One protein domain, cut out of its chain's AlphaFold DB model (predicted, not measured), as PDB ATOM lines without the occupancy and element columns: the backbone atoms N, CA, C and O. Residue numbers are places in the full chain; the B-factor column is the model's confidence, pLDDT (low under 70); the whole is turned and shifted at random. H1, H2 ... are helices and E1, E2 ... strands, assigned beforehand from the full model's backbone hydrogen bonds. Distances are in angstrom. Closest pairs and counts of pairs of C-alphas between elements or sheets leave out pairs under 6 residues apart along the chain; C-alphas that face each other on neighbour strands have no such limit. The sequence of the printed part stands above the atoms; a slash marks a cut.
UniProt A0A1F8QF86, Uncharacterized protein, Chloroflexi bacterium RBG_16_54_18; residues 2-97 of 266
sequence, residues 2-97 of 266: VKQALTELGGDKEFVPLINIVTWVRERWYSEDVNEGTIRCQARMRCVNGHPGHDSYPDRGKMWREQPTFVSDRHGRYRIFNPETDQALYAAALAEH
ATOM      1  N   VAL A   2     134.840  94.555 132.547       81.69
ATOM      2  CA  VAL A   2     134.990  95.758 133.397       81.69
ATOM      3  C   VAL A   2     136.318  95.868 134.154       81.69
ATOM      4  O   VAL A   2     136.876  96.955 134.237       81.69
ATOM      5  N   LYS A   3     136.872  94.757 134.664       78.88
ATOM      6  CA  LYS A   3     138.211  94.764 135.290       78.88
ATOM      7  C   LYS A   3     139.284  95.240 134.304       78.88
ATOM      8  O   LYS A   3     140.134  96.035 134.664       78.88
ATOM      9  N   GLN A   4     139.206  94.759 133.067       82.69
ATOM     10  CA  GLN A   4     140.142  95.117 132.009       82.69
ATOM     11  C   GLN A   4     139.980  96.585 131.599       82.69
ATOM     12  O   GLN A   4     140.974  97.287 131.509       82.69
ATOM     13  N   ALA A   5     138.740  97.066 131.473       84.00
ATOM     14  CA  ALA A   5     138.445  98.478 131.229       84.00
ATOM     15  C   ALA A   5     139.048  99.390 132.301       84.00
ATOM     16  O   ALA A   5     139.683 100.388 131.989       84.00
ATOM     17  N   LEU A   6     138.881  99.020 133.570       77.00
ATOM     18  CA  LEU A   6     139.453  99.749 134.696       77.00
ATOM     19  C   LEU A   6     140.983  99.781 134.647       77.00
ATOM     20  O   LEU A   6     141.559 100.832 134.883       77.00
ATOM     21  N   THR A   7     141.640  98.665 134.324       80.94
ATOM     22  CA  THR A   7     143.105  98.612 134.214       80.94
ATOM     23  C   THR A   7     143.628  99.398 133.009       80.94
ATOM     24  O   THR A   7     144.575 100.161 133.148       80.94
ATOM     25  N   GLU A   8     143.018  99.251 131.833       84.81
ATOM     26  CA  GLU A   8     143.488  99.910 130.604       84.81
ATOM     27  C   GLU A   8     143.224 101.422 130.602       84.81
ATOM     28  O   GLU A   8     143.994 102.177 130.018       84.81
ATOM     29  N   LEU A   9     142.186 101.880 131.308       83.31
ATOM     30  CA  LEU A   9     141.921 103.305 131.528       83.31
ATOM     31  C   LEU A   9     142.770 103.912 132.661       83.31
ATOM     32  O   LEU A   9     142.549 105.064 133.020       83.31
ATOM     33  N   GLY A  10     143.701 103.153 133.249       73.81
ATOM     34  CA  GLY A  10     144.558 103.628 134.337       73.81
ATOM     35  C   GLY A  10     143.830 103.814 135.669       73.81
ATOM     36  O   GLY A  10     144.300 104.553 136.527       73.81
ATOM     37  N   GLY A  11     142.684 103.158 135.873       69.38
ATOM     38  CA  GLY A  11     141.872 103.252 137.094       69.38
ATOM     39  C   GLY A  11     142.537 102.694 138.355       69.38
ATOM     40  O   GLY A  11     141.979 102.806 139.446       69.38
ATOM     41  N   ASP A  12     143.712 102.083 138.217       67.38
ATOM     42  CA  ASP A  12     144.620 101.707 139.300       67.38
ATOM     43  C   ASP A  12     145.463 102.886 139.818       67.38
ATOM     44  O   ASP A  12     145.981 102.816 140.933       67.38
ATOM     45  N   LYS A  13     145.601 103.962 139.034       67.94
ATOM     46  CA  LYS A  13     146.491 105.104 139.316       67.94
ATOM     47  C   LYS A  13     145.791 106.456 139.243       67.94
ATOM     48  O   LYS A  13     146.178 107.381 139.952       67.94
ATOM     49  N   GLU A  14     144.773 106.577 138.403       71.31
ATOM     50  CA  GLU A  14     144.110 107.833 138.079       71.31
ATOM     51  C   GLU A  14     142.590 107.712 138.174       71.31
ATOM     52  O   GLU A  14     142.001 106.631 138.182       71.31
ATOM     53  N   PHE A  15     141.937 108.864 138.299       73.94
ATOM     54  CA  PHE A  15     140.488 108.927 138.342       73.94
ATOM     55  C   PHE A  15     139.884 108.632 136.964       73.94
ATOM     56  O   PHE A  15     140.129 109.351 135.997       73.94
ATOM     57  N   VAL A  16     139.013 107.626 136.905       74.75
ATOM     58  CA  VAL A  16     138.275 107.217 135.712       74.75
ATOM     59  C   VAL A  16     136.770 107.393 135.952       74.75
ATOM     60  O   VAL A  16     136.163 106.665 136.748       74.75
ATOM     61  N   PRO A  17     136.112 108.335 135.252       78.88
ATOM     62  CA  PRO A  17     134.661 108.470 135.285       78.88
ATOM     63  C   PRO A  17     133.951 107.162 134.915       78.88
ATOM     64  O   PRO A  17     134.299 106.515 133.926       78.88
ATOM     65  N   LEU A  18     132.883 106.802 135.640       80.94
ATOM     66  CA  LEU A  18     132.118 105.576 135.360       80.94
ATOM     67  C   LEU A  18     131.581 105.532 133.920       80.94
ATOM     68  O   LEU A  18     131.510 104.465 133.316       80.94
ATOM     69  N   ILE A  19     131.239 106.694 133.356       84.12
ATOM     70  CA  ILE A  19     130.792 106.810 131.966       84.12
ATOM     71  C   ILE A  19     131.882 106.401 130.965       84.12
ATOM     72  O   ILE A  19     131.563 105.776 129.957       84.12
ATOM     73  N   ASN A  20     133.157 106.655 131.266       85.44
ATOM     74  CA  ASN A  20     134.273 106.265 130.404       85.44
ATOM     75  C   ASN A  20     134.456 104.745 130.426       85.44
ATOM     76  O   ASN A  20     134.649 104.141 129.381       85.44
ATOM     77  N   ILE A  21     134.292 104.113 131.592       85.44
ATOM     78  CA  ILE A  21     134.315 102.648 131.727       85.44
ATOM     79  C   ILE A  21     133.173 102.022 130.920       85.44
ATOM     80  O   ILE A  21     133.384 101.053 130.195       85.44
ATOM     81  N   VAL A  22     131.962 102.575 131.037       87.00
ATOM     82  CA  VAL A  22     130.790 102.103 130.285       87.00
ATOM     83  C   VAL A  22     131.019 102.234 128.785       87.00
ATOM     84  O   VAL A  22     130.800 101.269 128.059       87.00
ATOM     85  N   THR A  23     131.480 103.400 128.336       89.81
ATOM     86  CA  THR A  23     131.749 103.684 126.919       89.81
ATOM     87  C   THR A  23     132.794 102.717 126.374       89.81
ATOM     88  O   THR A  23     132.522 102.001 125.417       89.81
ATOM     89  N   TRP A  24     133.920 102.579 127.074       93.06
ATOM     90  CA  TRP A  24     135.012 101.696 126.680       93.06
ATOM     91  C   TRP A  24     134.584 100.225 126.574       93.06
ATOM     92  O   TRP A  24     134.926  99.532 125.617       93.06
ATOM     93  N   VAL A  25     133.785  99.734 127.531       89.81
ATOM     94  CA  VAL A  25     133.261  98.358 127.485       89.81
ATOM     95  C   VAL A  25     132.300  98.169 126.310       89.81
ATOM     96  O   VAL A  25     132.368  97.143 125.639       89.81
ATOM     97  N   ARG A  26     131.423  99.140 126.033       89.00
ATOM     98  CA  ARG A  26     130.469  99.042 124.916       89.00
ATOM     99  C   ARG A  26     131.155  99.109 123.558       89.00
ATOM    100  O   ARG A  26     130.736  98.399 122.657       89.00
ATOM    101  N   GLU A  27     132.203  99.912 123.415       91.88
ATOM    102  CA  GLU A  27     132.976 100.001 122.170       91.88
ATOM    103  C   GLU A  27     133.736  98.703 121.881       91.88
ATOM    104  O   GLU A  27     133.767  98.235 120.745       91.88
ATOM    105  N   ARG A  28     134.325  98.088 122.911       91.62
ATOM    106  CA  ARG A  28     135.200  96.922 122.738       91.62
ATOM    107  C   ARG A  28     134.469  95.578 122.737       91.62
ATOM    108  O   ARG A  28     134.954  94.639 122.114       91.62
ATOM    109  N   TRP A  29     133.306  95.493 123.383       88.25
ATOM    110  CA  TRP A  29     132.436  94.307 123.402       88.25
ATOM    111  C   TRP A  29     131.036  94.627 122.871       88.25
ATOM    112  O   TRP A  29     130.028  94.203 123.434       88.25
ATOM    113  N   TYR A  30     130.965  95.383 121.772       85.19
ATOM    114  CA  TYR A  30     129.691  95.789 121.168       85.19
ATOM    115  C   TYR A  30     128.815  94.597 120.742       85.19
ATOM    116  O   TYR A  30     127.595  94.726 120.676       85.19
ATOM    117  N   SER A  31     129.423  93.438 120.467       86.19
ATOM    118  CA  SER A  31     128.738  92.212 120.045       86.19
ATOM    119  C   SER A  31     128.127  91.401 121.193       86.19
ATOM    120  O   SER A  31     127.321  90.515 120.929       86.19
ATOM    121  N   GLU A  32     128.481  91.683 122.452       82.81
ATOM    122  CA  GLU A  32     128.027  90.901 123.614       82.81
ATOM    123  C   GLU A  32     126.698  91.401 124.227       82.81
ATOM    124  O   GLU A  32     126.271  90.877 125.252       82.81
ATOM    125  N   ASP A  33     126.043  92.409 123.628       82.81
ATOM    126  CA  ASP A  33     124.777  93.028 124.090       82.81
ATOM    127  C   ASP A  33     124.709  93.275 125.612       82.81
ATOM    128  O   ASP A  33     123.713  93.046 126.307       82.81
ATOM    129  N   VAL A  34     125.823  93.734 126.185       83.31
ATOM    130  CA  VAL A  34     125.904  93.975 127.624       83.31
ATOM    131  C   VAL A  34     125.251  95.313 127.937       83.31
ATOM    132  O   VAL A  34     125.780  96.381 127.622       83.31
ATOM    133  N   ASN A  35     124.098  95.268 128.604       89.50
ATOM    134  CA  ASN A  35     123.413  96.494 128.994       89.50
ATOM    135  C   ASN A  35     124.248  97.329 129.989       89.50
ATOM    136  O   ASN A  35     125.012  96.821 130.818       89.50
ATOM    137  N   GLU A  36     124.060  98.646 129.935       87.06
ATOM    138  CA  GLU A  36     124.789  99.610 130.762       87.06
ATOM    139  C   GLU A  36     124.614  99.366 132.271       87.06
ATOM    140  O   GLU A  36     125.557  99.552 133.046       87.06
ATOM    141  N   GLY A  37     123.431  98.916 132.700       83.56
ATOM    142  CA  GLY A  37     123.154  98.588 134.099       83.56
ATOM    143  C   GLY A  37     124.078  97.490 134.629       83.56
ATOM    144  O   GLY A  37     124.647  97.634 135.713       83.56
ATOM    145  N   THR A  38     124.297  96.441 133.838       83.56
ATOM    146  CA  THR A  38     125.214  95.338 134.140       83.56
ATOM    147  C   THR A  38     126.656  95.826 134.215       83.56
ATOM    148  O   THR A  38     127.361  95.483 135.164       83.56
ATOM    149  N   ILE A  39     127.089  96.683 133.286       85.62
ATOM    150  CA  ILE A  39     128.450  97.245 133.281       85.62
ATOM    151  C   ILE A  39     128.684  98.098 134.532       85.62
ATOM    152  O   ILE A  39     129.681  97.918 135.232       85.62
ATOM    153  N   ARG A  40     127.735  98.978 134.876       83.62
ATOM    154  CA  ARG A  40     127.786  99.803 136.094       83.62
ATOM    155  C   ARG A  40     127.779  98.949 137.360       83.62
ATOM    156  O   ARG A  40     128.541  99.228 138.284       83.62
ATOM    157  N   CYS A  41     126.947  97.909 137.406       79.50
ATOM    158  CA  CYS A  41     126.907  96.965 138.518       79.50
ATOM    159  C   CYS A  41     128.261  96.268 138.681       79.50
ATOM    160  O   CYS A  41     128.835  96.300 139.761       79.50
ATOM    161  N   GLN A  42     128.832  95.734 137.601       79.62
ATOM    162  CA  GLN A  42     130.147  95.103 137.628       79.62
ATOM    163  C   GLN A  42     131.264  96.089 137.993       79.62
ATOM    164  O   GLN A  42     132.169  95.711 138.728       79.62
ATOM    165  N   ALA A  43     131.206  97.344 137.543       77.75
ATOM    166  CA  ALA A  43     132.178  98.372 137.918       77.75
ATOM    167  C   ALA A  43     132.118  98.663 139.414       77.75
ATOM    168  O   ALA A  43     133.151  98.627 140.078       77.75
ATOM    169  N   ARG A  44     130.914  98.837 139.970       72.75
ATOM    170  CA  ARG A  44     130.714  98.971 141.418       72.75
ATOM    171  C   ARG A  44     131.215  97.740 142.148       72.75
ATOM    172  O   ARG A  44     132.037  97.872 143.033       72.75
ATOM    173  N   MET A  45     130.812  96.549 141.719       67.69
ATOM    174  CA  MET A  45     131.281  95.298 142.302       67.69
ATOM    175  C   MET A  45     132.794  95.131 142.154       67.69
ATOM    176  O   MET A  45     133.377  94.453 142.960       67.69
ATOM    177  N   ARG A  46     133.500  95.735 141.197       67.25
ATOM    178  CA  ARG A  46     134.976  95.650 141.120       67.25
ATOM    179  C   ARG A  46     135.689  96.761 141.888       67.25
ATOM    180  O   ARG A  46     136.793  96.541 142.371       67.25
ATOM    181  N   CYS A  47     135.033  97.900 142.065       66.19
ATOM    182  CA  CYS A  47     135.464  98.961 142.973       66.19
ATOM    183  C   CYS A  47     135.010  98.711 144.430       66.19
ATOM    184  O   CYS A  47     135.268  99.528 145.305       66.19
ATOM    185  N   VAL A  48     134.281  97.613 144.693       57.47
ATOM    186  CA  VAL A  48     133.677  97.291 146.003       57.47
ATOM    187  C   VAL A  48     133.730  95.785 146.355       57.47
ATOM    188  O   VAL A  48     133.437  95.433 147.494       57.47
ATOM    189  N   ASN A  49     134.147  94.859 145.475       36.19
ATOM    190  CA  ASN A  49     134.232  93.427 145.831       36.19
ATOM    191  C   ASN A  49     135.446  93.168 146.701       36.19
ATOM    192  O   ASN A  49     136.533  92.855 146.220       36.19
ATOM    193  N   GLY A  50     135.178  93.261 147.993       40.53
ATOM    194  CA  GLY A  50     136.025  92.809 149.074       40.53
ATOM    195  C   GLY A  50     135.654  93.454 150.401       40.53
ATOM    196  O   GLY A  50     135.886  92.838 151.432       40.53
ATOM    197  N   HIS A  51     135.054  94.652 150.404       48.41
ATOM    198  CA  HIS A  51     134.947  95.430 151.636       48.41
ATOM    199  C   HIS A  51     133.516  95.746 152.052       48.41
ATOM    200  O   HIS A  51     132.693  96.144 151.221       48.41
ATOM    201  N   PRO A  52     133.202  95.620 153.351       46.81
ATOM    202  CA  PRO A  52     131.927  96.071 153.836       46.81
ATOM    203  C   PRO A  52     131.895  97.610 153.673       46.81
ATOM    204  O   PRO A  52     132.930  98.288 153.696       46.81
ATOM    205  N   GLY A  53     130.720  98.165 153.367       54.94
ATOM    206  CA  GLY A  53     130.612  99.577 152.992       54.94
ATOM    207  C   GLY A  53     131.109 100.491 154.110       54.94
ATOM    208  O   GLY A  53     130.716 100.251 155.236       54.94
ATOM    209  N   HIS A  54     131.921 101.507 153.780       50.94
ATOM    210  CA  HIS A  54     132.461 102.615 154.599       50.94
ATOM    211  C   HIS A  54     132.206 102.581 156.124       50.94
ATOM    212  O   HIS A  54     133.132 102.602 156.927       50.94
ATOM    213  N   ASP A  55     130.944 102.516 156.533       51.62
ATOM    214  CA  ASP A  55     130.508 102.424 157.921       51.62
ATOM    215  C   ASP A  55     130.934 101.135 158.648       51.62
ATOM    216  O   ASP A  55     130.833 101.064 159.870       51.62
ATOM    217  N   SER A  56     131.345 100.090 157.946       55.25
ATOM    218  CA  SER A  56     131.793  98.814 158.517       55.25
ATOM    219  C   SER A  56     133.288  98.743 158.790       55.25
ATOM    220  O   SER A  56     133.764  97.725 159.286       55.25
ATOM    221  N   TYR A  57     134.041  99.773 158.414       59.59
ATOM    222  CA  TYR A  57     135.412  99.885 158.869       59.59
ATOM    223  C   TYR A  57     135.421 100.227 160.370       59.59
ATOM    224  O   TYR A  57     134.592 101.034 160.806       59.59
ATOM    225  N   PRO A  58     136.347  99.659 161.162       65.38
ATOM    226  CA  PRO A  58     136.455  99.949 162.594       65.38
ATOM    227  C   PRO A  58     136.624 101.451 162.894       65.38
ATOM    228  O   PRO A  58     136.028 101.991 163.823       65.38
ATOM    229  N   ASP A  59     137.341 102.170 162.033       65.12
ATOM    230  CA  ASP A  59     137.544 103.621 162.096       65.12
ATOM    231  C   ASP A  59     136.443 104.432 161.378       65.12
ATOM    232  O   ASP A  59     136.607 105.624 161.107       65.12
ATOM    233  N   ARG A  60     135.319 103.788 161.031       65.50
ATOM    234  CA  ARG A  60     134.249 104.342 160.187       65.50
ATOM    235  C   ARG A  60     134.769 104.863 158.847       65.50
ATOM    236  O   ARG A  60     134.268 105.874 158.366       65.50
ATOM    237  N   GLY A  61     135.781 104.222 158.269       64.06
ATOM    238  CA  GLY A  61     136.276 104.505 156.926       64.06
ATOM    239  C   GLY A  61     137.139 105.761 156.841       64.06
ATOM    240  O   GLY A  61     137.291 106.317 155.755       64.06
ATOM    241  N   LYS A  62     137.701 106.236 157.955       69.69
ATOM    242  CA  LYS A  62     138.560 107.426 157.996       69.69
ATOM    243  C   LYS A  62     139.835 107.230 157.166       69.69
ATOM    244  O   LYS A  62     140.043 107.973 156.213       69.69
ATOM    245  N   MET A  63     140.610 106.184 157.438       68.94
ATOM    246  CA  MET A  63     141.797 105.781 156.677       68.94
ATOM    247  C   MET A  63     141.457 105.450 155.222       68.94
ATOM    248  O   MET A  63     142.261 105.657 154.319       68.94
ATOM    249  N   TRP A  64     140.236 104.970 154.975       66.25
ATOM    250  CA  TRP A  64     139.739 104.734 153.623       66.25
ATOM    251  C   TRP A  64     139.509 106.037 152.846       66.25
ATOM    252  O   TRP A  64     139.816 106.097 151.659       66.25
ATOM    253  N   ARG A  65     138.988 107.089 153.492       66.44
ATOM    254  CA  ARG A  65     138.784 108.418 152.878       66.44
ATOM    255  C   ARG A  65     140.088 109.140 152.557       66.44
ATOM    256  O   ARG A  65     140.077 110.031 151.715       66.44
ATOM    257  N   GLU A  66     141.168 108.783 153.240       68.56
ATOM    258  CA  GLU A  66     142.508 109.323 152.996       68.56
ATOM    259  C   GLU A  66     143.155 108.712 151.742       68.56
ATOM    260  O   GLU A  66     144.121 109.265 151.221       68.56
ATOM    261  N   GLN A  67     142.603 107.610 151.216       66.44
ATOM    262  CA  GLN A  67     143.074 107.011 149.974       66.44
ATOM    263  C   GLN A  67     142.533 107.753 148.744       66.44
ATOM    264  O   GLN A  67     141.387 108.220 148.750       66.44
ATOM    265  N   PRO A  68     143.307 107.817 147.648       63.81
ATOM    266  CA  PRO A  68     142.833 108.437 146.423       63.81
ATOM    267  C   PRO A  68     141.609 107.688 145.867       63.81
ATOM    268  O   PRO A  68     141.546 106.457 145.846       63.81
ATOM    269  N   THR A  69     140.591 108.441 145.450       64.75
ATOM    270  CA  THR A  69     139.358 107.895 144.865       64.75
ATOM    271  C   THR A  69     139.471 107.845 143.348       64.75
ATOM    272  O   THR A  69     139.762 108.872 142.738       64.75
ATOM    273  N   PHE A  70     139.165 106.699 142.740       65.56
ATOM    274  CA  PHE A  70     139.440 106.455 141.319       65.56
ATOM    275  C   PHE A  70     138.191 106.318 140.442       65.56
ATOM    276  O   PHE A  70     138.310 106.327 139.228       65.56
ATOM    277  N   VAL A  71     136.985 106.236 141.009       64.44
ATOM    278  CA  VAL A  71     135.721 106.223 140.249       64.44
ATOM    279  C   VAL A  71     134.670 107.028 141.009       64.44
ATOM    280  O   VAL A  71     134.591 106.944 142.229       64.44
ATOM    281  N   SER A  72     133.830 107.807 140.334       63.44
ATOM    282  CA  SER A  72     132.680 108.453 140.975       63.44
ATOM    283  C   SER A  72     131.435 108.391 140.100       63.44
ATOM    284  O   SER A  72     131.509 108.344 138.870       63.44
ATOM    285  N   ASP A  73     130.280 108.350 140.753       65.81
ATOM    286  CA  ASP A  73     128.975 108.546 140.137       65.81
ATOM    287  C   ASP A  73     128.076 109.382 141.069       65.81
ATOM    288  O   ASP A  73     128.495 109.836 142.135       65.81
ATOM    289  N   ARG A  74     126.810 109.583 140.684       64.19
ATOM    290  CA  ARG A  74     125.823 110.307 141.509       64.19
ATOM    291  C   ARG A  74     125.541 109.666 142.881       64.19
ATOM    292  O   ARG A  74     124.875 110.280 143.703       64.19
ATOM    293  N   HIS A  75     125.964 108.423 143.100       60.31
ATOM    294  CA  HIS A  75     125.753 107.645 144.319       60.31
ATOM    295  C   HIS A  75     127.003 107.558 145.204       60.31
ATOM    296  O   HIS A  75     126.886 107.107 146.342       60.31
ATOM    297  N   GLY A  76     128.177 107.995 144.737       63.38
ATOM    298  CA  GLY A  76     129.357 108.080 145.589       63.38
ATOM    299  C   GLY A  76     130.690 108.105 144.854       63.38
ATOM    300  O   GLY A  76     130.773 108.207 143.632       63.38
ATOM    301  N   ARG A  77     131.754 108.016 145.652       65.38
ATOM    302  CA  ARG A  77     133.135 107.841 145.197       65.38
ATOM    303  C   ARG A  77     133.595 106.438 145.572       65.38
ATOM    304  O   ARG A  77     133.299 105.956 146.663       65.38
ATOM    305  N   TYR A  78     134.328 105.809 144.673       67.19
ATOM    306  CA  TYR A  78     134.794 104.437 144.751       67.19
ATOM    307  C   TYR A  78     136.284 104.396 144.394       67.19
ATOM    308  O   TYR A  78     136.801 105.277 143.704       67.19
ATOM    309  N   ARG A  79     136.983 103.368 144.862       70.12
ATOM    310  CA  ARG A  79     138.364 103.061 144.472       70.12
ATOM    311  C   ARG A  79     138.449 101.579 144.150       70.12
ATOM    312  O   ARG A  79     137.656 100.809 144.682       70.12
ATOM    313  N   ILE A  80     139.363 101.174 143.280       67.69
ATOM    314  CA  ILE A  80     139.573  99.748 143.024       67.69
ATOM    315  C   ILE A  80     140.079  99.099 144.316       67.69
ATOM    316  O   ILE A  80     140.995  99.621 144.948       67.69
ATOM    317  N   PHE A  81     139.459  97.983 144.712       63.91
ATOM    318  CA  PHE A  81     139.953  97.188 145.830       63.91
ATOM    319  C   PHE A  81     141.267  96.517 145.422       63.91
ATOM    320  O   PHE A  81     141.308  95.769 144.440       63.91
ATOM    321  N   ASN A  82     142.327  96.783 146.177       68.88
ATOM    322  CA  ASN A  82     143.616  96.123 146.054       68.88
ATOM    323  C   ASN A  82     143.826  95.239 147.295       68.88
ATOM    324  O   ASN A  82     144.101  95.770 148.370       68.88
ATOM    325  N   PRO A  83     143.722  93.903 147.164       62.00
ATOM    326  CA  PRO A  83     143.823  92.984 148.294       62.00
ATOM    327  C   PRO A  83     145.084  93.173 149.143       62.00
ATOM    328  O   PRO A  83     145.001  93.102 150.364       62.00
ATOM    329  N   GLU A  84     146.230  93.453 148.520       66.88
ATOM    330  CA  GLU A  84     147.520  93.544 149.212       66.88
ATOM    331  C   GLU A  84     147.604  94.795 150.094       66.88
ATOM    332  O   GLU A  84     147.970  94.718 151.268       66.88
ATOM    333  N   THR A  85     147.214  95.957 149.561       69.88
ATOM    334  CA  THR A  85     147.267  97.227 150.303       69.88
ATOM    335  C   THR A  85     146.080  97.399 151.244       69.88
ATOM    336  O   THR A  85     146.208  97.977 152.323       69.88
ATOM    337  N   ASP A  86     144.910  96.893 150.863       70.62
ATOM    338  CA  ASP A  86     143.664  97.155 151.581       70.62
ATOM    339  C   ASP A  86     143.493  96.245 152.788       70.62
ATOM    340  O   ASP A  86     142.918  96.667 153.792       70.62
ATOM    341  N   GLN A  87     144.062  95.038 152.742       67.31
ATOM    342  CA  GLN A  87     144.151  94.170 153.910       67.31
ATOM    343  C   GLN A  87     145.041  94.792 154.996       67.31
ATOM    344  O   GLN A  87     144.681  94.753 156.174       67.31
ATOM    345  N   ALA A  88     146.146  95.441 154.612       73.88
ATOM    346  CA  ALA A  88     147.002  96.180 155.539       73.88
ATOM    347  C   ALA A  88     146.287  97.408 156.131       73.88
ATOM    348  O   ALA A  88     146.346  97.630 157.339       73.88
ATOM    349  N   LEU A  89     145.552  98.165 155.310       70.44
ATOM    350  CA  LEU A  89     144.739  99.297 155.773       70.44
ATOM    351  C   LEU A  89     143.627  98.859 156.728       70.44
ATOM    352  O   LEU A  89     143.392  99.513 157.741       70.44
ATOM    353  N   TYR A  90     142.952  97.747 156.440       67.44
ATOM    354  CA  TYR A  90     141.935  97.210 157.336       67.44
ATOM    355  C   TYR A  90     142.537  96.741 158.662       67.44
ATOM    356  O   TYR A  90     141.988  97.051 159.718       67.44
ATOM    357  N   ALA A  91     143.684  96.060 158.626       71.12
ATOM    358  CA  ALA A  91     144.410  95.670 159.830       71.12
ATOM    359  C   ALA A  91     144.851  96.892 160.657       71.12
ATOM    360  O   ALA A  91     144.716  96.880 161.879       71.12
ATOM    361  N   ALA A  92     145.308  97.966 160.005       76.31
ATOM    362  CA  ALA A  92     145.672  99.222 160.661       76.31
ATOM    363  C   ALA A  92     144.457  99.931 161.285       76.31
ATOM    364  O   ALA A  92     144.520 100.336 162.444       76.31
ATOM    365  N   ALA A  93     143.333 100.014 160.567       69.69
ATOM    366  CA  ALA A  93     142.086 100.576 161.085       69.69
ATOM    367  C   ALA A  93     141.547  99.763 162.274       69.69
ATOM    368  O   ALA A  93     141.062 100.330 163.252       69.69
ATOM    369  N   LEU A  94     141.664  98.432 162.217       69.69
ATOM    370  CA  LEU A  94     141.313  97.542 163.320       69.69
ATOM    371  C   LEU A  94     142.227  97.777 164.528       69.69
ATOM    372  O   LEU A  94     141.730  97.891 165.645       69.69
ATOM    373  N   ALA A  95     143.536  97.921 164.312       72.38
ATOM    374  CA  ALA A  95     144.496  98.230 165.367       72.38
ATOM    375  C   ALA A  95     144.241  99.606 166.009       72.38
ATOM    376  O   ALA A  95     144.274  99.712 167.233       72.38
ATOM    377  N   GLU A  96     143.926 100.645 165.224       68.62
ATOM    378  CA  GLU A  96     143.576 101.972 165.754       68.62
ATOM    379  C   GLU A  96     142.253 101.932 166.526       68.62
ATOM    380  O   GLU A  96     142.142 102.537 167.590       68.62
ATOM    381  N   HIS A  97     141.252 101.199 166.035       67.31
ATOM    382  CA  HIS A  97     139.978 101.057 166.735       67.31
ATOM    383  C   HIS A  97     140.139 100.318 168.063       67.31
ATOM    384  O   HIS A  97     139.600 100.757 169.077       67.31
TER     385      HIS A  97
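Overview. This is residues 2 to 97 of the 266 residues of an uncharacterized protein of Chloroflexi bacterium RBG_16_54_18 (UniProt A0A1F8QF86). A rod of two helical ends with a small hairpin between them: H1, H2 and H3 cross one another at one end, the hairpin of E1 and E2 sits near the middle, and H4 and H5 make the other end. The printed part has 96 residues, mostly helix, in the order H1 H2 H3 H4 E1 E2 H5, with one antiparallel sheet, E1 - E2. The whole is compact, with a radius of gyration of the C-alphas of 14.4 A, and spans 49 by 21 by 19 A.

Along the chain. Find C-alpha 2 at (134.990, 95.758, 133.397), where H1, residues 2 to 8, begins. Next come H2, residues 18 to 28, 15.6 A long, and H3, residues 36 to 48, 17.8 A long. Further on are H4, residues 62 to 65, E1, residues 71 to 73, and E2, residues 76 to 78. H5, residues 83 to 97, runs 20.5 A to C-alpha 97 at (139.978, 101.057, 166.735).

Arrangement. Look at Ala 5 and Ile 21, the closest C-alphas of H1 and H2, 5.9 A apart; these helices touch, about perpendicular at 87 degrees. H1 touches H3 at Val 2 and Ala 43, 5.9 A. H2 and H3 touch at Val 22 and Ile 39, 6.2 A, a steep tilt of 60 degrees, opposite ways. In the E1 and E2 hairpin, N 78 and O 71 are 2.7 A apart, within hydrogen-bond range. The closest C-alphas of H3 and E2 are Cys 47 and Tyr 78, 5.8 A. H5, with residues 89 to 93 alone, only just touches H4, with 3 pairs of C-alphas within 8 A, the closest being Met 63 and Ala 93, 6.8 A. H3 and H5 are apart. Every O i to N i+4 pair is within range in H1, H2 and H3, and 10 of 11 in H5; H4 is too short for one.

Size, cuts and confidence. The C-alphas of Ser 31 and Glu 96, the farthest apart, are 49.0 A from each other. The printed part has no cut, and the link from H3 to H4 is long. Mean pLDDT of the printed part is 72.1; 49 residues are under 70, among them residues 45 to 78.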